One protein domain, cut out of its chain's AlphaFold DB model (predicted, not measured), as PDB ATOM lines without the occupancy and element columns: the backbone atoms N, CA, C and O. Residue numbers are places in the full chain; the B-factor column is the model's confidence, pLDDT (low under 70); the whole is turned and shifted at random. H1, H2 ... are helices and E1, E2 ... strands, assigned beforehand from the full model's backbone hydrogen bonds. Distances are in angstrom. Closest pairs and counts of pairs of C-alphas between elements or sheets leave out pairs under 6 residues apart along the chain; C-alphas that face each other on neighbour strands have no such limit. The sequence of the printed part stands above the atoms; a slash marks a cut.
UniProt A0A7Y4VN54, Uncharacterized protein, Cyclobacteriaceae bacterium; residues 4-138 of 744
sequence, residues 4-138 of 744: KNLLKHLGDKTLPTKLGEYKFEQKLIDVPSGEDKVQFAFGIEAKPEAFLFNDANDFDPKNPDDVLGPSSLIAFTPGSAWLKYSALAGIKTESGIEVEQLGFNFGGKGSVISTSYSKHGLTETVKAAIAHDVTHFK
ATOM      1  N   LYS A   4      -6.408 -40.060 -37.170       81.56
ATOM      2  CA  LYS A   4      -6.982 -41.150 -37.971       81.56
ATOM      3  C   LYS A   4      -7.921 -40.645 -39.063       81.56
ATOM      4  O   LYS A   4      -7.993 -41.255 -40.124       81.56
ATOM      5  N   ASN A   5      -8.608 -39.526 -38.831       87.00
ATOM      6  CA  ASN A   5      -9.533 -38.951 -39.808       87.00
ATOM      7  C   ASN A   5      -8.808 -38.241 -40.958       87.00
ATOM      8  O   ASN A   5      -9.329 -38.193 -42.063       87.00
ATOM      9  N   LEU A   6      -7.582 -37.758 -40.735       86.12
ATOM     10  CA  LEU A   6      -6.783 -37.068 -41.755       86.12
ATOM     11  C   LEU A   6      -6.412 -37.957 -42.953       86.12
ATOM     12  O   LEU A   6      -6.218 -37.444 -44.053       86.12
ATOM     13  N   LEU A   7      -6.293 -39.270 -42.741       90.25
ATOM     14  CA  LEU A   7      -5.916 -40.234 -43.781       90.25
ATOM     15  C   LEU A   7      -7.117 -40.790 -44.557       90.25
ATOM     16  O   LEU A   7      -6.922 -41.472 -45.559       90.25
ATOM     17  N   LYS A   8      -8.343 -40.525 -44.098       93.25
ATOM     18  CA  LYS A   8      -9.562 -40.982 -44.766       93.25
ATOM     19  C   LYS A   8      -9.847 -40.138 -46.005       93.25
ATOM     20  O   LYS A   8      -9.454 -38.973 -46.088       93.25
ATOM     21  N   HIS A   9     -10.562 -40.738 -46.948       94.88
ATOM     22  CA  HIS A   9     -11.117 -40.032 -48.097       94.88
ATOM     23  C   HIS A   9     -12.325 -39.195 -47.672       94.88
ATOM     24  O   HIS A   9     -13.078 -39.612 -46.793       94.88
ATOM     25  N   LEU A  10     -12.535 -38.043 -48.309       92.50
ATOM     26  CA  LEU A  10     -13.648 -37.143 -48.005       92.50
ATOM     27  C   LEU A  10     -15.016 -37.809 -48.173       92.50
ATOM     28  O   LEU A  10     -15.959 -37.384 -47.525       92.50
ATOM     29  N   GLY A  11     -15.138 -38.857 -48.995       90.06
ATOM     30  CA  GLY A  11     -16.365 -39.649 -49.126       90.06
ATOM     31  C   GLY A  11     -16.627 -40.671 -48.012       90.06
ATOM     32  O   GLY A  11     -17.654 -41.347 -48.054       90.06
ATOM     33  N   ASP A  12     -15.728 -40.826 -47.033       90.06
ATOM     34  CA  ASP A  12     -15.911 -41.765 -45.922       90.06
ATOM     35  C   ASP A  12     -17.021 -41.278 -44.973       90.06
ATOM     36  O   ASP A  12     -16.877 -40.285 -44.259       90.06
ATOM     37  N   LYS A  13     -18.129 -42.026 -44.934       87.69
ATOM     38  CA  LYS A  13     -19.322 -41.737 -44.120       87.69
ATOM     39  C   LYS A  13     -19.105 -41.867 -42.611       87.69
ATOM     40  O   LYS A  13     -19.988 -41.527 -41.834       87.69
ATOM     41  N   THR A  14     -17.949 -42.366 -42.176       88.31
ATOM     42  CA  THR A  14     -17.569 -42.407 -40.757       88.31
ATOM     43  C   THR A  14     -16.906 -41.112 -40.279       88.31
ATOM     44  O   THR A  14     -16.594 -40.991 -39.091       88.31
ATOM     45  N   LEU A  15     -16.629 -40.163 -41.180       88.31
ATOM     46  CA  LEU A  15     -16.098 -38.852 -40.817       88.31
ATOM     47  C   LEU A  15     -17.185 -37.997 -40.143       88.31
ATOM     48  O   LEU A  15     -18.310 -37.949 -40.631       88.31
ATOM     49  N   PRO A  16     -16.870 -37.299 -39.036       86.06
ATOM     50  CA  PRO A  16     -17.804 -36.358 -38.434       86.06
ATOM     51  C   PRO A  16     -17.915 -35.084 -39.281       86.06
ATOM     52  O   PRO A  16     -16.923 -34.632 -39.852       86.06
ATOM     53  N   THR A  17     -19.081 -34.434 -39.252       85.06
ATOM     54  CA  THR A  17     -19.299 -33.128 -39.900       85.06
ATOM     55  C   THR A  17     -18.309 -32.077 -39.400       85.06
ATOM     56  O   THR A  17     -17.755 -31.335 -40.194       85.06
ATOM     57  N   LYS A  18     -18.016 -32.005 -38.093       87.31
ATOM     58  CA  LYS A  18     -16.962 -31.120 -37.561       87.31
ATOM     59  C   LYS A  18     -15.629 -31.866 -37.518       87.31
ATOM     60  O   LYS A  18     -15.435 -32.734 -36.667       87.31
ATOM     61  N   LEU A  19     -14.689 -31.482 -38.379       85.38
ATOM     62  CA  LEU A  19     -13.361 -32.101 -38.431       85.38
ATOM     63  C   LEU A  19     -12.449 -31.575 -37.310       85.38
ATOM     64  O   LEU A  19     -11.706 -32.346 -36.690       85.38
ATOM     65  N   GLY A  20     -12.519 -30.269 -37.015       83.38
ATOM     66  CA  GLY A  20     -11.793 -29.615 -35.919       83.38
ATOM     67  C   GLY A  20     -11.259 -28.220 -36.261       83.38
ATOM     68  O   GLY A  20     -11.684 -27.607 -37.231       83.38
ATOM     69  N   GLU A  21     -10.339 -27.730 -35.427       81.94
ATOM     70  CA  GLU A  21      -9.675 -26.422 -35.550       81.94
ATOM     71  C   GLU A  21      -8.329 -26.516 -36.287       81.94
ATOM     72  O   GLU A  21      -7.604 -27.505 -36.128       81.94
ATOM     73  N   TYR A  22      -7.953 -25.444 -36.993       75.50
ATOM     74  CA  TYR A  22      -6.668 -25.317 -37.693       75.50
ATOM     75  C   TYR A  22      -5.988 -23.987 -37.403       75.50
ATOM     76  O   TYR A  22      -6.602 -23.039 -36.918       75.50
ATOM     77  N   LYS A  23      -4.690 -23.925 -37.702       70.56
ATOM     78  CA  LYS A  23      -3.925 -22.681 -37.676       70.56
ATOM     79  C   LYS A  23      -3.834 -22.130 -39.090       70.56
ATOM     80  O   LYS A  23      -3.414 -22.848 -39.991       70.56
ATOM     81  N   PHE A  24      -4.198 -20.865 -39.238       67.75
ATOM     82  CA  PHE A  24      -3.894 -20.074 -40.420       67.75
ATOM     83  C   PHE A  24      -2.638 -19.253 -40.179       67.75
ATOM     84  O   PHE A  24      -2.425 -18.763 -39.067       67.75
ATOM     85  N   GLU A  25      -1.826 -19.084 -41.217       69.69
ATOM     86  CA  GLU A  25      -0.856 -17.994 -41.228       69.69
ATOM     87  C   GLU A  25      -1.603 -16.658 -41.269       69.69
ATOM     88  O   GLU A  25      -2.709 -16.557 -41.811       69.69
ATOM     89  N   GLN A  26      -1.018 -15.633 -40.649       75.69
ATOM     90  CA  GLN A  26      -1.620 -14.310 -40.643       75.69
ATOM     91  C   GLN A  26      -1.761 -13.809 -42.085       75.69
ATOM     92  O   GLN A  26      -0.775 -13.712 -42.813       75.69
ATOM     93  N   LYS A  27      -2.985 -13.446 -42.472       78.88
ATOM     94  CA  LYS A  27      -3.294 -12.899 -43.798       78.88
ATOM     95  C   LYS A  27      -3.943 -11.532 -43.635       78.88
ATOM     96  O   LYS A  27      -4.900 -11.392 -42.875       78.88
ATOM     97  N   LEU A  28      -3.402 -10.533 -44.325       83.31
ATOM     98  CA  LEU A  28      -3.923  -9.168 -44.364       83.31
ATOM     99  C   LEU A  28      -4.488  -8.913 -45.760       83.31
ATOM    100  O   LEU A  28      -3.824  -9.219 -46.748       83.31
ATOM    101  N   ILE A  29      -5.712  -8.398 -45.834       83.44
ATOM    102  CA  ILE A  29      -6.381  -8.071 -47.095       83.44
ATOM    103  C   ILE A  29      -6.812  -6.611 -47.037       83.44
ATOM    104  O   ILE A  29      -7.616  -6.249 -46.178       83.44
ATOM    105  N   ASP A  30      -6.292  -5.797 -47.950       85.00
ATOM    106  CA  ASP A  30      -6.640  -4.382 -48.053       85.00
ATOM    107  C   ASP A  30      -7.798  -4.190 -49.037       85.00
ATOM    108  O   ASP A  30      -7.719  -4.576 -50.205       85.00
ATOM    109  N   VAL A  31      -8.861  -3.541 -48.573       82.56
ATOM    110  CA  VAL A  31     -10.008  -3.140 -49.388       82.56
ATOM    111  C   VAL A  31      -9.950  -1.625 -49.602       82.56
ATOM    112  O   VAL A  31     -10.017  -0.874 -48.622       82.56
ATOM    113  N   PRO A  32      -9.831  -1.147 -50.856       78.88
ATOM    114  CA  PRO A  32      -9.842   0.281 -51.154       78.88
ATOM    115  C   PRO A  32     -11.174   0.934 -50.768       78.88
ATOM    116  O   PRO A  32     -12.243   0.384 -51.042       78.88
ATOM    117  N   SER A  33     -11.123   2.137 -50.195       72.62
ATOM    118  CA  SER A  33     -12.305   2.953 -49.911       72.62
ATOM    119  C   SER A  33     -12.014   4.440 -50.126       72.62
ATOM    120  O   SER A  33     -11.837   5.198 -49.177       72.62
ATOM    121  N   GLY A  34     -11.998   4.863 -51.392       73.50
ATOM    122  CA  GLY A  34     -11.591   6.219 -51.767       73.50
ATOM    123  C   GLY A  34     -10.068   6.357 -51.728       73.50
ATOM    124  O   GLY A  34      -9.373   5.543 -52.333       73.50
ATOM    125  N   GLU A  35      -9.568   7.378 -51.031       69.75
ATOM    126  CA  GLU A  35      -8.126   7.596 -50.814       69.75
ATOM    127  C   GLU A  35      -7.560   6.762 -49.644       69.75
ATOM    128  O   GLU A  35      -6.346   6.603 -49.537       69.75
ATOM    129  N   ASP A  36      -8.430   6.176 -48.814       77.06
ATOM    130  CA  ASP A  36      -8.083   5.335 -47.662       77.06
ATOM    131  C   ASP A  36      -8.264   3.827 -47.947       77.06
ATOM    132  O   ASP A  36      -8.868   3.406 -48.944       77.06
ATOM    133  N   LYS A  37      -7.776   2.984 -47.025       80.69
ATOM    134  CA  LYS A  37      -7.921   1.520 -47.059       80.69
ATOM    135  C   LYS A  37      -8.463   0.960 -45.747       80.69
ATOM    136  O   LYS A  37      -8.107   1.414 -44.658       80.69
ATOM    137  N   VAL A  38      -9.277  -0.088 -45.864       81.81
ATOM    138  CA  VAL A  38      -9.705  -0.929 -44.738       81.81
ATOM    139  C   VAL A  38      -8.995  -2.268 -44.830       81.81
ATOM    140  O   VAL A  38      -9.101  -2.958 -45.840       81.81
ATOM    141  N   GLN A  39      -8.289  -2.647 -43.771       85.38
ATOM    142  CA  GLN A  39      -7.540  -3.894 -43.711       85.38
ATOM    143  C   GLN A  39      -8.295  -4.943 -42.893       85.38
ATOM    144  O   GLN A  39      -8.625  -4.729 -41.724       85.38
ATOM    145  N   PHE A  40      -8.511  -6.110 -43.495       84.44
ATOM    146  CA  PHE A  40      -9.074  -7.292 -42.849       84.44
ATOM    147  C   PHE A  40      -7.951  -8.263 -42.491       84.44
ATOM    148  O   PHE A  40      -7.211  -8.725 -43.361       84.44
ATOM    149  N   ALA A  41      -7.819  -8.572 -41.203       83.12
ATOM    150  CA  ALA A  41      -6.744  -9.394 -40.670       83.12
ATOM    151  C   ALA A  41      -7.258 -10.751 -40.172       83.12
ATOM    152  O   ALA A  41      -7.997 -10.827 -39.188       83.12
ATOM    153  N   PHE A  42      -6.813 -11.826 -40.816       78.06
ATOM    154  CA  PHE A  42      -7.088 -13.212 -40.441       78.06
ATOM    155  C   PHE A  42      -5.955 -13.786 -39.582       78.06
ATOM    156  O   PHE A  42      -4.790 -13.431 -39.763       78.06
ATOM    157  N   GLY A  43      -6.285 -14.711 -38.675       67.50
ATOM    158  CA  GLY A  43      -5.296 -15.530 -37.957       67.50
ATOM    159  C   GLY A  43      -4.652 -14.896 -36.715       67.50
ATOM    160  O   GLY A  43      -3.818 -15.542 -36.091       67.50
ATOM    161  N   ILE A  44      -5.040 -13.673 -36.324       59.34
ATOM    162  CA  ILE A  44      -4.496 -13.003 -35.123       59.34
ATOM    163  C   ILE A  44      -5.122 -13.557 -33.823       59.34
ATOM    164  O   ILE A  44      -4.417 -13.682 -32.826       59.34
ATOM    165  N   GLU A  45      -6.408 -13.949 -33.832       54.34
ATOM    166  CA  GLU A  45      -7.131 -14.394 -32.615       54.34
ATOM    167  C   GLU A  45      -7.967 -15.683 -32.768       54.34
ATOM    168  O   GLU A  45      -8.352 -16.282 -31.766       54.34
ATOM    169  N   ALA A  46      -8.233 -16.163 -33.990       53.47
ATOM    170  CA  ALA A  46      -9.144 -17.288 -34.221       53.47
ATOM    171  C   ALA A  46      -8.459 -18.503 -34.855       53.47
ATOM    172  O   ALA A  46      -7.705 -18.383 -35.820       53.47
ATOM    173  N   LYS A  47      -8.791 -19.691 -34.339       66.75
ATOM    174  CA  LYS A  47      -8.528 -20.965 -35.007       66.75
ATOM    175  C   LYS A  47      -9.760 -21.333 -35.836       66.75
ATOM    176  O   LYS A  47     -10.777 -21.692 -35.240       66.75
ATOM    177  N   PRO A  48      -9.722 -21.217 -37.169       70.75
ATOM    178  CA  PRO A  48     -10.877 -21.559 -37.975       70.75
ATOM    179  C   PRO A  48     -11.243 -23.026 -37.823       70.75
ATOM    180  O   PRO A  48     -10.388 -23.910 -37.719       70.75
ATOM    181  N   GLU A  49     -12.545 -23.254 -37.799       81.00
ATOM    182  CA  GLU A  49     -13.141 -24.577 -37.749       81.00
ATOM    183  C   GLU A  49     -13.382 -25.062 -39.179       81.00
ATOM    184  O   GLU A  49     -13.934 -24.304 -39.982       81.00
ATOM    185  N   ALA A  50     -13.004 -26.310 -39.484       86.44
ATOM    186  CA  ALA A  50     -13.426 -26.960 -40.722       86.44
ATOM    187  C   ALA A  50     -14.605 -27.900 -40.489       86.44
ATOM    188  O   ALA A  50     -14.609 -28.710 -39.546       86.44
ATOM    189  N   PHE A  51     -15.562 -27.817 -41.405       88.00
ATOM    190  CA  PHE A  51     -16.712 -28.703 -41.480       88.00
ATOM    191  C   PHE A  51     -16.733 -29.423 -42.827       88.00
ATOM    192  O   PHE A  51     -16.442 -28.813 -43.853       88.00
ATOM    193  N   LEU A  52     -17.064 -30.710 -42.805       89.88
ATOM    194  CA  LEU A  52     -17.217 -31.578 -43.962       89.88
ATOM    195  C   LEU A  52     -18.694 -31.827 -44.233       89.88
ATOM    196  O   LEU A  52     -19.421 -32.233 -43.328       89.88
ATOM    197  N   PHE A  53     -19.082 -31.654 -45.491       88.69
ATOM    198  CA  PHE A  53     -20.396 -32.008 -46.010       88.69
ATOM    199  C   PHE A  53     -20.210 -32.958 -47.193       88.69
ATOM    200  O   PHE A  53     -19.717 -32.559 -48.251       88.69
ATOM    201  N   ASN A  54     -20.529 -34.233 -46.997       87.75
ATOM    202  CA  ASN A  54     -20.321 -35.302 -47.975       87.75
ATOM    203  C   ASN A  54     -21.559 -36.204 -48.152       87.75
ATOM    204  O   ASN A  54     -21.505 -37.175 -48.916       87.75
ATOM    205  N   ASP A  55     -22.657 -35.927 -47.446       81.81
ATOM    206  CA  ASP A  55     -23.953 -36.594 -47.549       81.81
ATOM    207  C   ASP A  55     -25.050 -35.641 -48.025       81.81
ATOM    208  O   ASP A  55     -25.064 -34.465 -47.681       81.81
ATOM    209  N   ALA A  56     -26.010 -36.163 -48.792       74.88
ATOM    210  CA  ALA A  56     -27.147 -35.378 -49.267       74.88
ATOM    211  C   ALA A  56     -28.065 -34.912 -48.124       74.88
ATOM    212  O   ALA A  56     -28.833 -33.974 -48.315       74.88
ATOM    213  N   ASN A  57     -27.996 -35.565 -46.960       74.88
ATOM    214  CA  ASN A  57     -28.729 -35.182 -45.756       74.88
ATOM    215  C   ASN A  57     -27.876 -34.377 -44.769       74.88
ATOM    216  O   ASN A  57     -28.377 -34.034 -43.696       74.88
ATOM    217  N   ASP A  58     -26.606 -34.102 -45.087       76.00
ATOM    218  CA  ASP A  58     -25.816 -33.221 -44.241       76.00
ATOM    219  C   ASP A  58     -26.439 -31.825 -44.265       76.00
ATOM    220  O   ASP A  58     -26.871 -31.314 -45.295       76.00
ATOM    221  N   PHE A  59     -26.466 -31.181 -43.111       69.12
ATOM    222  CA  PHE A  59     -26.835 -29.782 -42.992       69.12
ATOM    223  C   PHE A  59     -25.829 -29.112 -42.076       69.12
ATOM    224  O   PHE A  59     -25.266 -29.736 -41.176       69.12
ATOM    225  N   ASP A  60     -25.573 -27.833 -42.310       69.88
ATOM    226  CA  ASP A  60     -24.704 -27.057 -41.440       69.88
ATOM    227  C   ASP A  60     -25.407 -26.837 -40.098       69.88
ATOM    228  O   ASP A  60     -26.371 -26.086 -40.052       69.88
ATOM    229  N   PRO A  61     -24.967 -27.440 -38.982       58.09
ATOM    230  CA  PRO A  61     -25.693 -27.332 -37.719       58.09
ATOM    231  C   PRO A  61     -25.664 -25.912 -37.141       58.09
ATOM    232  O   PRO A  61     -26.490 -25.585 -36.293       58.09
ATOM    233  N   LYS A  62     -24.726 -25.060 -37.581       59.75
ATOM    234  CA  LYS A  62     -24.705 -23.642 -37.203       59.75
ATOM    235  C   LYS A  62     -25.612 -22.814 -38.114       59.75
ATOM    236  O   LYS A  62     -26.198 -21.843 -37.649       59.75
ATOM    237  N   ASN A  63     -25.764 -23.224 -39.374       61.38
ATOM    238  CA  ASN A  63     -26.450 -22.473 -40.426       61.38
ATOM    239  C   ASN A  63     -27.243 -23.382 -41.409       61.38
ATOM    240  O   ASN A  63     -26.935 -23.367 -42.602       61.38
ATOM    241  N   PRO A  64     -28.259 -24.157 -40.965       48.91
ATOM    242  CA  PRO A  64     -28.850 -25.255 -41.750       48.91
ATOM    243  C   PRO A  64     -29.488 -24.885 -43.102       48.91
ATOM    244  O   PRO A  64     -29.724 -25.785 -43.901       48.91
ATOM    245  N   ASP A  65     -29.693 -23.593 -43.392       49.69
ATOM    246  CA  ASP A  65     -30.368 -23.098 -44.606       49.69
ATOM    247  C   ASP A  65     -29.542 -22.064 -45.405       49.69
ATOM    248  O   ASP A  65     -30.079 -21.343 -46.243       49.69
ATOM    249  N   ASP A  66     -28.247 -21.903 -45.115       67.25
ATOM    250  CA  ASP A  66     -27.537 -20.666 -45.475       67.25
ATOM    251  C   ASP A  66     -26.846 -20.687 -46.850       67.25
ATOM    252  O   ASP A  66     -27.066 -19.791 -47.669       67.25
ATOM    253  N   VAL A  67     -26.014 -21.701 -47.120       75.00
ATOM    254  CA  VAL A  67     -25.236 -21.814 -48.373       75.00
ATOM    255  C   VAL A  67     -25.286 -23.230 -48.941       75.00
ATOM    256  O   VAL A  67     -25.643 -23.386 -50.105       75.00
ATOM    257  N   LEU A  68     -25.011 -24.259 -48.131       75.56
ATOM    258  CA  LEU A  68     -25.008 -25.677 -48.528       75.56
ATOM    259  C   LEU A  68     -26.143 -26.455 -47.853       75.56
ATOM    260  O   LEU A  68     -26.365 -26.285 -46.655       75.56
ATOM    261  N   GLY A  69     -26.839 -27.302 -48.615       67.94
ATOM    262  CA  GLY A  69     -28.026 -28.016 -48.154       67.94
ATOM    263  C   GLY A  69     -29.001 -28.402 -49.283       67.94
ATOM    264  O   GLY A  69     -28.905 -27.897 -50.401       67.94
ATOM    265  N   PRO A  70     -29.999 -29.264 -49.011       56.62
ATOM    266  CA  PRO A  70     -31.004 -29.683 -49.999       56.62
ATOM    267  C   PRO A  70     -31.906 -28.550 -50.514       56.62
ATOM    268  O   PRO A  70     -32.529 -28.677 -51.566       56.62
ATOM    269  N   SER A  71     -32.024 -27.460 -49.756       61.69
ATOM    270  CA  SER A  71     -32.856 -26.290 -50.077       61.69
ATOM    271  C   SER A  71     -32.078 -24.970 -49.978       61.69
ATOM    272  O   SER A  71     -32.681 -23.913 -49.805       61.69
ATOM    273  N   SER A  72     -30.745 -25.026 -50.063       75.06
ATOM    274  CA  SER A  72     -29.863 -23.859 -49.971       75.06
ATOM    275  C   SER A  72     -29.465 -23.321 -51.355       75.06
ATOM    276  O   SER A  72     -29.930 -23.792 -52.393       75.06
ATOM    277  N   LEU A  73     -28.582 -22.315 -51.375       80.31
ATOM    278  CA  LEU A  73     -28.092 -21.690 -52.607       80.31
ATOM    279  C   LEU A  73     -27.203 -22.615 -53.458       80.31
ATOM    280  O   LEU A  73     -27.150 -22.458 -54.676       80.31
ATOM    281  N   ILE A  74     -26.519 -23.568 -52.823       81.00
ATOM    282  CA  ILE A  74     -25.728 -24.622 -53.461       81.00
ATOM    283  C   ILE A  74     -26.324 -25.970 -53.065       81.00
ATOM    284  O   ILE A  74     -26.163 -26.425 -51.930       81.00
ATOM    285  N   ALA A  75     -26.996 -26.615 -54.016       72.12
ATOM    286  CA  ALA A  75     -27.500 -27.968 -53.839       72.12
ATOM    287  C   ALA A  75     -26.345 -28.983 -53.812       72.12
ATOM    288  O   ALA A  75     -25.348 -28.832 -54.521       72.12
ATOM    289  N   PHE A  76     -26.502 -30.058 -53.037       73.88
ATOM    290  CA  PHE A  76     -25.534 -31.150 -53.053       73.88
ATOM    291  C   PHE A  76     -25.506 -31.852 -54.409       73.88
ATOM    292  O   PHE A  76     -26.470 -32.497 -54.826       73.88
ATOM    293  N   THR A  77     -24.355 -31.784 -55.067       72.19
ATOM    294  CA  THR A  77     -24.077 -32.519 -56.302       72.19
ATOM    295  C   THR A  77     -23.495 -33.902 -55.977       72.19
ATOM    296  O   THR A  77     -22.456 -33.983 -55.309       72.19
ATOM    297  N   PRO A  78     -24.105 -35.005 -56.458       71.69
ATOM    298  CA  PRO A  78     -23.559 -36.347 -56.282       71.69
ATOM    299  C   PRO A  78     -22.105 -36.445 -56.763       71.69
ATOM    300  O   PRO A  78     -21.761 -35.950 -57.835       71.69
ATOM    301  N   GLY A  79     -21.246 -37.102 -55.979       82.31
ATOM    302  CA  GLY A  79     -19.835 -37.295 -56.335       82.31
ATOM    303  C   GLY A  79     -18.881 -36.181 -55.885       82.31
ATOM    304  O   GLY A  79     -17.702 -36.240 -56.225       82.31
ATOM    305  N   SER A  80     -19.355 -35.198 -55.113       89.38
ATOM    306  CA  SER A  80     -18.531 -34.125 -54.535       89.38
ATOM    307  C   SER A  80     -18.666 -34.067 -53.010       89.38
ATOM    308  O   SER A  80     -19.678 -34.494 -52.457       89.38
ATOM    309  N   ALA A  81     -17.643 -33.537 -52.343       91.19
ATOM    310  CA  ALA A  81     -17.677 -33.141 -50.938       91.19
ATOM    311  C   ALA A  81     -17.354 -31.649 -50.822       91.19
ATOM    312  O   ALA A  81     -16.615 -31.112 -51.647       91.19
ATOM    313  N   TRP A  82     -17.867 -30.999 -49.783       91.88
ATOM    314  CA  TRP A  82     -17.572 -29.601 -49.486       91.88
ATOM    315  C   TRP A  82     -16.861 -29.469 -48.151       91.88
ATOM    316  O   TRP A  82     -17.239 -30.109 -47.164       91.88
ATOM    317  N   LEU A  83     -15.857 -28.597 -48.124       91.44
ATOM    318  CA  LEU A  83     -15.210 -28.148 -46.903       91.44
ATOM    319  C   LEU A  83     -15.570 -26.688 -46.646       91.44
ATOM    320  O   LEU A  83     -15.373 -25.818 -47.493       91.44
ATOM    321  N   LYS A  84     -16.114 -26.426 -45.459       90.12
ATOM    322  CA  LYS A  84     -16.422 -25.083 -44.965       90.12
ATOM    323  C   LYS A  84     -15.375 -24.673 -43.946       90.12
ATOM    324  O   LYS A  84     -15.199 -25.382 -42.956       90.12
ATOM    325  N   TYR A  85     -14.788 -23.495 -44.119       87.56
ATOM    326  CA  TYR A  85     -13.863 -22.885 -43.163       87.56
ATOM    327  C   TYR A  85     -14.405 -21.545 -42.698       87.56
ATOM    328  O   TYR A  85     -14.533 -20.633 -43.510       87.56
ATOM    329  N   SER A  86     -14.687 -21.402 -41.404       83.19
ATOM    330  CA  SER A  86     -15.123 -20.126 -40.815       83.19
ATOM    331  C   SER A  86     -14.010 -19.509 -39.977       83.19
ATOM    332  O   SER A  86     -13.520 -20.140 -39.041       83.19
ATOM    333  N   ALA A  87     -13.639 -18.268 -40.288       78.94
ATOM    334  CA  ALA A  87     -12.574 -17.521 -39.630       78.94
ATOM    335  C   ALA A  87     -13.062 -16.142 -39.168       78.94
ATOM    336  O   ALA A  87     -13.758 -15.435 -39.898       78.94
ATOM    337  N   LEU A  88     -12.650 -15.736 -37.966       78.50
ATOM    338  CA  LEU A  88     -12.821 -14.362 -37.502       78.50
ATOM    339  C   LEU A  88     -11.753 -13.475 -38.155       78.50
ATOM    340  O   LEU A  88     -10.559 -13.773 -38.053       78.50
ATOM    341  N   ALA A  89     -12.179 -12.394 -38.799       79.19
ATOM    342  CA  ALA A  89     -11.305 -11.368 -39.349       79.19
ATOM    343  C   ALA A  89     -11.455 -10.074 -38.541       79.19
ATOM    344  O   ALA A  89     -12.557  -9.540 -38.415       79.19
ATOM    345  N   GLY A  90     -10.350  -9.574 -37.991       78.81
ATOM    346  CA  GLY A  90     -10.316  -8.267 -37.333       78.81
ATOM    347  C   GLY A  90     -10.253  -7.143 -38.364       78.81
ATOM    348  O   GLY A  90      -9.573  -7.288 -39.381       78.81
ATOM    349  N   ILE A  91     -10.932  -6.027 -38.103       78.50
ATOM    350  CA  ILE A  91     -10.931  -4.861 -38.993       78.50
ATOM    351  C   ILE A  91      -9.973  -3.795 -38.450       78.50
ATOM    352  O   ILE A  91     -10.013  -3.455 -37.265       78.50
ATOM    353  N   LYS A  92      -9.111  -3.254 -39.315       77.00
ATOM    354  CA  LYS A  92      -8.198  -2.142 -39.013       77.00
ATOM    355  C   LYS A  92      -8.291  -1.059 -40.090       77.00
ATOM    356  O   LYS A  92      -8.519  -1.367 -41.256       77.00
ATOM    357  N   THR A  93      -8.078   0.196 -39.703       70.94
ATOM    358  CA  THR A  93      -7.964   1.347 -40.617       70.94
ATOM    359  C   THR A  93      -6.570   1.955 -40.496       70.94
ATOM    360  O   THR A  93      -6.013   2.016 -39.399       70.94
ATOM    361  N   GLU A  94      -5.975   2.368 -41.618       66.19
ATOM    362  CA  GLU A  94      -4.603   2.909 -41.634       66.19
ATOM    363  C   GLU A  94      -4.509   4.301 -40.981       66.19
ATOM    364  O   GLU A  94      -3.492   4.639 -40.378       66.19
ATOM    365  N   SER A  95      -5.584   5.090 -41.049       61.47
ATOM    366  CA  SER A  95      -5.619   6.520 -40.711       61.47
ATOM    367  C   SER A  95      -6.275   6.844 -39.357       61.47
ATOM    368  O   SER A  95      -6.469   8.011 -39.024       61.47
ATOM    369  N   GLY A  96      -6.635   5.835 -38.551       60.91
ATOM    370  CA  GLY A  96      -7.360   6.029 -37.281       60.91
ATOM    371  C   GLY A  96      -8.807   6.518 -37.448       60.91
ATOM    372  O   GLY A  96      -9.509   6.703 -36.455       60.91
ATOM    373  N   ILE A  97      -9.247   6.693 -38.697       64.56
ATOM    374  CA  ILE A  97     -10.619   6.976 -39.110       64.56
ATOM    375  C   ILE A  97     -11.500   5.786 -38.722       64.56
ATOM    376  O   ILE A  97     -11.105   4.623 -38.872       64.56
ATOM    377  N   GLU A  98     -12.695   6.061 -38.209       68.69
ATOM    378  CA  GLU A  98     -13.662   5.010 -37.906       68.69
ATOM    379  C   GLU A  98     -14.134   4.340 -39.200       68.69
ATOM    380  O   GLU A  98     -14.418   5.000 -40.196       68.69
ATOM    381  N   VAL A  99     -14.258   3.013 -39.178       69.56
ATOM    382  CA  VAL A  99     -14.701   2.198 -40.326       69.56
ATOM    383  C   VAL A  99     -16.031   2.714 -40.909       69.56
ATOM    384  O   VAL A  99     -16.208   2.745 -42.127       69.56
ATOM    385  N   GLU A 100     -16.914   3.227 -40.048       69.62
ATOM    386  CA  GLU A 100     -18.192   3.861 -40.401       69.62
ATOM    387  C   GLU A 100     -18.033   5.093 -41.303       69.62
ATOM    388  O   GLU A 100     -18.789   5.265 -42.258       69.62
ATOM    389  N   GLN A 101     -17.009   5.917 -41.068       60.84
ATOM    390  CA  GLN A 101     -16.736   7.120 -41.865       60.84
ATOM    391  C   GLN A 101     -16.235   6.783 -43.276       60.84
ATOM    392  O   GLN A 101     -16.371   7.588 -44.193       60.84
ATOM    393  N   LEU A 102     -15.725   5.565 -43.477       59.94
ATOM    394  CA  LEU A 102     -15.357   5.036 -44.791       59.94
ATOM    395  C   LEU A 102     -16.566   4.420 -45.525       59.94
ATOM    396  O   LEU A 102     -16.426   3.856 -46.611       59.94
ATOM    397  N   GLY A 103     -17.772   4.536 -44.962       61.12
ATOM    398  CA  GLY A 103     -19.019   4.025 -45.532       61.12
ATOM    399  C   GLY A 103     -19.240   2.531 -45.299       61.12
ATOM    400  O   GLY A 103     -20.132   1.952 -45.912       61.12
ATOM    401  N   PHE A 104     -18.432   1.889 -44.452       65.88
ATOM    402  CA  PHE A 104     -18.699   0.526 -44.000       65.88
ATOM    403  C   PHE A 104     -19.644   0.576 -42.812       65.88
ATOM    404  O   PHE A 104     -19.320   1.102 -41.755       65.88
ATOM    405  N   ASN A 105     -20.816  -0.010 -42.971       64.31
ATOM    406  CA  ASN A 105     -21.903   0.142 -42.021       64.31
ATOM    407  C   ASN A 105     -21.782  -0.744 -40.763       64.31
ATOM    408  O   ASN A 105     -22.795  -1.236 -40.284       64.31
ATOM    409  N   PHE A 106     -20.585  -0.995 -40.224       70.88
ATOM    410  CA  PHE A 106     -20.373  -1.896 -39.076       70.88
ATOM    411  C   PHE A 106     -20.186  -1.104 -37.783       70.88
ATOM    412  O   PHE A 106     -19.456  -0.123 -37.784       70.88
ATOM    413  N   GLY A 107     -20.787  -1.545 -36.674       52.38
ATOM    414  CA  GLY A 107     -20.644  -0.858 -35.384       52.38
ATOM    415  C   GLY A 107     -19.293  -1.114 -34.698       52.38
ATOM    416  O   GLY A 107     -19.024  -2.242 -34.283       52.38
ATOM    417  N   GLY A 108     -18.484  -0.068 -34.487       50.38
ATOM    418  CA  GLY A 108     -17.310  -0.076 -33.587       50.38
ATOM    419  C   GLY A 108     -16.041  -0.797 -34.091       50.38
ATOM    420  O   GLY A 108     -15.893  -1.075 -35.279       50.38
ATOM    421  N   LYS A 109     -15.082  -1.086 -33.182       54.19
ATOM    422  CA  LYS A 109     -13.846  -1.873 -33.442       54.19
ATOM    423  C   LYS A 109     -14.211  -3.326 -33.786       54.19
ATOM    424  O   LYS A 109     -14.123  -4.214 -32.943       54.19
ATOM    425  N   GLY A 110     -14.730  -3.526 -34.991       61.22
ATOM    426  CA  GLY A 110     -15.433  -4.736 -35.391       61.22
ATOM    427  C   GLY A 110     -14.517  -5.891 -35.780       61.22
ATOM    428  O   GLY A 110     -13.419  -5.720 -36.312       61.22
ATOM    429  N   SER A 111     -15.034  -7.092 -35.562       70.56
ATOM    430  CA  SER A 111     -14.585  -8.321 -36.203       70.56
ATOM    431  C   SER A 111     -15.733  -8.886 -37.030       70.56
ATOM    432  O   SER A 111     -16.885  -8.809 -36.607       70.56
ATOM    433  N   VAL A 112     -15.428  -9.485 -38.172       78.69
ATOM    434  CA  VAL A 112     -16.411 -10.133 -39.051       78.69
ATOM    435  C   VAL A 112     -16.107 -11.617 -39.154       78.69
ATOM    436  O   VAL A 112     -14.945 -12.023 -39.118       78.69
ATOM    437  N   ILE A 113     -17.140 -12.445 -39.286       81.00
ATOM    438  CA  ILE A 113     -16.949 -13.876 -39.537       81.00
ATOM    439  C   ILE A 113     -16.951 -14.066 -41.044       81.00
ATOM    440  O   ILE A 113     -17.995 -13.914 -41.668       81.00
ATOM    441  N   SER A 114     -15.803 -14.403 -41.624       85.88
ATOM    442  CA  SER A 114     -15.684 -14.760 -43.035       85.88
ATOM    443  C   SER A 114     -15.642 -16.274 -43.180       85.88
ATOM    444  O   SER A 114     -14.982 -16.965 -42.403       85.88
ATOM    445  N   THR A 115     -16.386 -16.801 -44.148       88.06
ATOM    446  CA  THR A 115     -16.458 -18.240 -44.402       88.06
ATOM    447  C   THR A 115     -16.181 -18.544 -45.862       88.06
ATOM    448  O   THR A 115     -16.740 -17.887 -46.738       88.06
ATOM    449  N   SER A 116     -15.364 -19.566 -46.099       90.56
ATOM    450  CA  SER A 116     -15.050 -20.113 -47.418       90.56
ATOM    451  C   SER A 116     -15.654 -21.509 -47.564       90.56
ATOM    452  O   SER A 116     -15.597 -22.294 -46.613       90.56
ATOM    453  N   TYR A 117     -16.235 -21.800 -48.724       91.94
ATOM    454  CA  TYR A 117     -16.821 -23.087 -49.087       91.94
ATOM    455  C   TYR A 117     -16.109 -23.620 -50.334       91.94
ATOM    456  O   TYR A 117     -16.351 -23.123 -51.436       91.94
ATOM    457  N   SER A 118     -15.253 -24.625 -50.145       92.25
ATOM    458  CA  SER A 118     -14.465 -25.259 -51.208       92.25
ATOM    459  C   SER A 118     -15.079 -26.590 -51.631       92.25
ATOM    460  O   SER A 118     -15.560 -27.353 -50.784       92.25
ATOM    461  N   LYS A 119     -15.036 -26.887 -52.932       92.62
ATOM    462  CA  LYS A 119     -15.536 -28.144 -53.506       92.62
ATOM    463  C   LYS A 119     -14.383 -29.109 -53.777       92.62
ATOM    464  O   LYS A 119     -13.384 -28.743 -54.385       92.62
ATOM    465  N   HIS A 120     -14.570 -30.371 -53.403       94.06
ATOM    466  CA  HIS A 120     -13.575 -31.433 -53.535       94.06
ATOM    467  C   HIS A 120     -14.162 -32.715 -54.121       94.06
ATOM    468  O   HIS A 120     -15.363 -32.989 -54.043       94.06
ATOM    469  N   GLY A 121     -13.281 -33.555 -54.665       92.75
ATOM    470  CA  GLY A 121     -13.627 -34.917 -55.060       92.75
ATOM    471  C   GLY A 121     -13.717 -35.854 -53.851       92.75
ATOM    472  O   GLY A 121     -12.912 -35.775 -52.926       92.75
ATOM    473  N   LEU A 122     -14.648 -36.813 -53.881       92.50
ATOM    474  CA  LEU A 122     -14.832 -37.779 -52.782       92.50
ATOM    475  C   LEU A 122     -13.601 -38.659 -52.503       92.50
ATOM    476  O   LEU A 122     -13.478 -39.201 -51.406       92.50
ATOM    477  N   THR A 123     -12.714 -38.829 -53.486       93.88
ATOM    478  CA  THR A 123     -11.483 -39.629 -53.382       93.88
ATOM    479  C   THR A 123     -10.298 -38.839 -52.834       93.88
ATOM    480  O   THR A 123      -9.249 -39.421 -52.558       93.88
ATOM    481  N   GLU A 124     -10.430 -37.529 -52.642       95.12
ATOM    482  CA  GLU A 124      -9.379 -36.736 -52.021       95.12
ATOM    483  C   GLU A 124      -9.289 -37.067 -50.526       95.12
ATOM    484  O   GLU A 124     -10.295 -37.344 -49.872       95.12
ATOM    485  N   THR A 125      -8.075 -37.110 -49.973       94.69
ATOM    486  CA  THR A 125      -7.911 -37.322 -48.526       94.69
ATOM    487  C   THR A 125      -8.211 -36.038 -47.767       94.69
ATOM    488  O   THR A 125      -7.836 -34.959 -48.223       94.69
ATOM    489  N   VAL A 126      -8.790 -36.159 -46.569       92.19
ATOM    490  CA  VAL A 126      -9.077 -35.022 -45.681       92.19
ATOM    491  C   VAL A 126      -7.842 -34.127 -45.530       92.19
ATOM    492  O   VAL A 126      -7.920 -32.919 -45.732       92.19
ATOM    493  N   LYS A 127      -6.668 -34.715 -45.256       91.00
ATOM    494  CA  LYS A 127      -5.407 -33.974 -45.101       91.00
ATOM    495  C   LYS A 127      -5.016 -33.158 -46.334       91.00
ATOM    496  O   LYS A 127      -4.548 -32.035 -46.164       91.00
ATOM    497  N   ALA A 128      -5.134 -33.735 -47.530       92.56
ATOM    498  CA  ALA A 128      -4.742 -33.065 -48.770       92.56
ATOM    499  C   ALA A 128      -5.651 -31.864 -49.054       92.56
ATOM    500  O   ALA A 128      -5.139 -30.762 -49.242       92.56
ATOM    501  N   ALA A 129      -6.965 -32.070 -48.944       92.75
ATOM    502  CA  ALA A 129      -7.965 -31.034 -49.166       92.75
ATOM    503  C   ALA A 129      -7.775 -29.848 -48.208       92.75
ATOM    504  O   ALA A 129      -7.639 -28.707 -48.637       92.75
ATOM    505  N   ILE A 130      -7.608 -30.118 -46.909       89.81
ATOM    506  CA  ILE A 130      -7.371 -29.047 -45.933       89.81
ATOM    507  C   ILE A 130      -6.053 -28.315 -46.177       89.81
ATOM    508  O   ILE A 130      -5.993 -27.095 -46.054       89.81
ATOM    509  N   ALA A 131      -4.972 -29.041 -46.476       88.38
ATOM    510  CA  ALA A 131      -3.682 -28.404 -46.731       88.38
ATOM    511  C   ALA A 131      -3.762 -27.467 -47.946       88.38
ATOM    512  O   ALA A 131      -3.207 -26.366 -47.911       88.38
ATOM    513  N   HIS A 132      -4.489 -27.884 -48.984       89.69
ATOM    514  CA  HIS A 132      -4.778 -27.058 -50.145       89.69
ATOM    515  C   HIS A 132      -5.599 -25.814 -49.769       89.69
ATOM    516  O   HIS A 132      -5.171 -24.698 -50.053       89.69
ATOM    517  N   ASP A 133      -6.720 -25.972 -49.066       89.31
ATOM    518  CA  ASP A 133      -7.625 -24.853 -48.770       89.31
ATOM    519  C   ASP A 133      -7.051 -23.850 -47.776       89.31
ATOM    520  O   ASP A 133      -7.276 -22.651 -47.902       89.31
ATOM    521  N   VAL A 134      -6.285 -24.311 -46.786       82.56
ATOM    522  CA  VAL A 134      -5.626 -23.415 -45.826       82.56
ATOM    523  C   VAL A 134      -4.567 -22.563 -46.525       82.56
ATOM    524  O   VAL A 134      -4.427 -21.382 -46.214       82.56
ATOM    525  N   THR A 135      -3.847 -23.131 -47.497       83.38
ATOM    526  CA  THR A 135      -2.853 -22.379 -48.283       83.38
ATOM    527  C   THR A 135      -3.498 -21.470 -49.332       83.38
ATOM    528  O   THR A 135      -2.957 -20.406 -49.625       83.38
ATOM    529  N   HIS A 136      -4.683 -21.828 -49.833       85.94
ATOM    530  CA  HIS A 136      -5.410 -21.100 -50.879       85.94
ATOM    531  C   HIS A 136      -6.751 -20.540 -50.391       85.94
ATOM    532  O   HIS A 136      -7.729 -20.510 -51.135       85.94
ATOM    533  N   PHE A 137      -6.817 -20.082 -49.140       85.94
ATOM    534  CA  PHE A 137      -8.080 -19.644 -48.552       85.94
ATOM    535  C   PHE A 137      -8.667 -18.447 -49.292       85.94
ATOM    536  O   PHE A 137      -8.069 -17.361 -49.324       85.94
ATOM    537  N   LYS A 138      -9.858 -18.663 -49.854       90.25
ATOM    538  CA  LYS A 138     -10.616 -17.674 -50.616       90.25
ATOM    539  C   LYS A 138     -11.465 -16.844 -49.664       90.25
ATOM    540  O   LYS A 138     -12.272 -17.390 -48.913       90.25
TER     541      LYS A 138
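AT A GLANCE: This is residues 4 to 138 of the 744 residues of an uncharacterized protein of Cyclobacteriaceae bacterium (UniProt A0A7Y4VN54). A long, strongly twisted two-strand ribbon of E5 and E6 runs along the length of the domain, and two short pairs of strands extend it along the same side of E5: E4 with E1 towards one end, the hairpin E2 and E3 towards the other. H2 covers part of one face near the E4 end, small H1 sits at the other end, and a long loop, residues 54 to 79, joins E4 to E5. The printed part has 135 residues, with two named helices and six named strands; along the chain come first the five strands E1 to E5, then H1, then E6 and last H2, and the neighbour pairs of the branched sheet, E1 and E4, E2 and E3, E3 and E5, E4 and E5, E5 and E6, are antiparallel. The class is mixed, helices and strands, with under half of the residues in named elements. The whole is only just loose, close to compact, with a radius of gyration of the C-alphas of 17.2 A, and elongated, spanning 50 by 31 by 20 A.

HOW THE PARTS SIT: E5, residues 80 to 93, has three neighbours in staggered pairing. E6, residues 111 to 121, is antiparallel to it at 157 degrees, with N 85 and O 116 at 2.9 A. On the other side of E5 are E4, residues 49 to 53, beside residues 81 to 86, and E3, residues 36 to 42, beside residues 89 to 93. E4 and E5 form a hairpin, with N 51 and O 84 at 2.9 A; for E3 and E5, N 41 and O 90 are 2.8 A apart. Edge strand E1, residues 18 to 21, is antiparallel to E4, with N 19 and O 50 at 3.0 A. Edge strand E2, residues 27 to 33, forms a hairpin with E3, with N 31 and O 38 at 2.8 A. H2, residues 126 to 135, is on the sheet at a height of 9.0 A, over E5 and only just slantwise to the strands, at 31 degrees to E5 on the local plane. Its closest C-alphas with E6 are those of His 120 and Ala 129, 7.1 A. H1, residues 99 to 102, only grazes the sheet. In H2 every O i to N i+4 pair is within hydrogen-bond range; H1 is too short for one.

IN THESE COORDINATES: E5 is 39.5 A long, from C-alpha 80 at (-18.531, -34.125, -54.535) to C-alpha 93 at (-7.964, 1.347, -40.617). E6 measures 32.6 A, E3 19.9 A, E2 19.2 A, E4 13.3 A, E1 8.9 A, H2 14.3 A and H1 5.3 A. H2 ends with C-alpha 135 at (-2.853, -22.379, -48.283).

THE WHOLE: The C-alphas farthest apart, of Thr 14 and Glu 35, are 51.9 A apart. The printed part has no cut. The link from E4 to E5 is long, 26 residues. Mean pLDDT of the printed part is 78.3; 35 residues are under 70, among them 59 to 66 and 94 to 105.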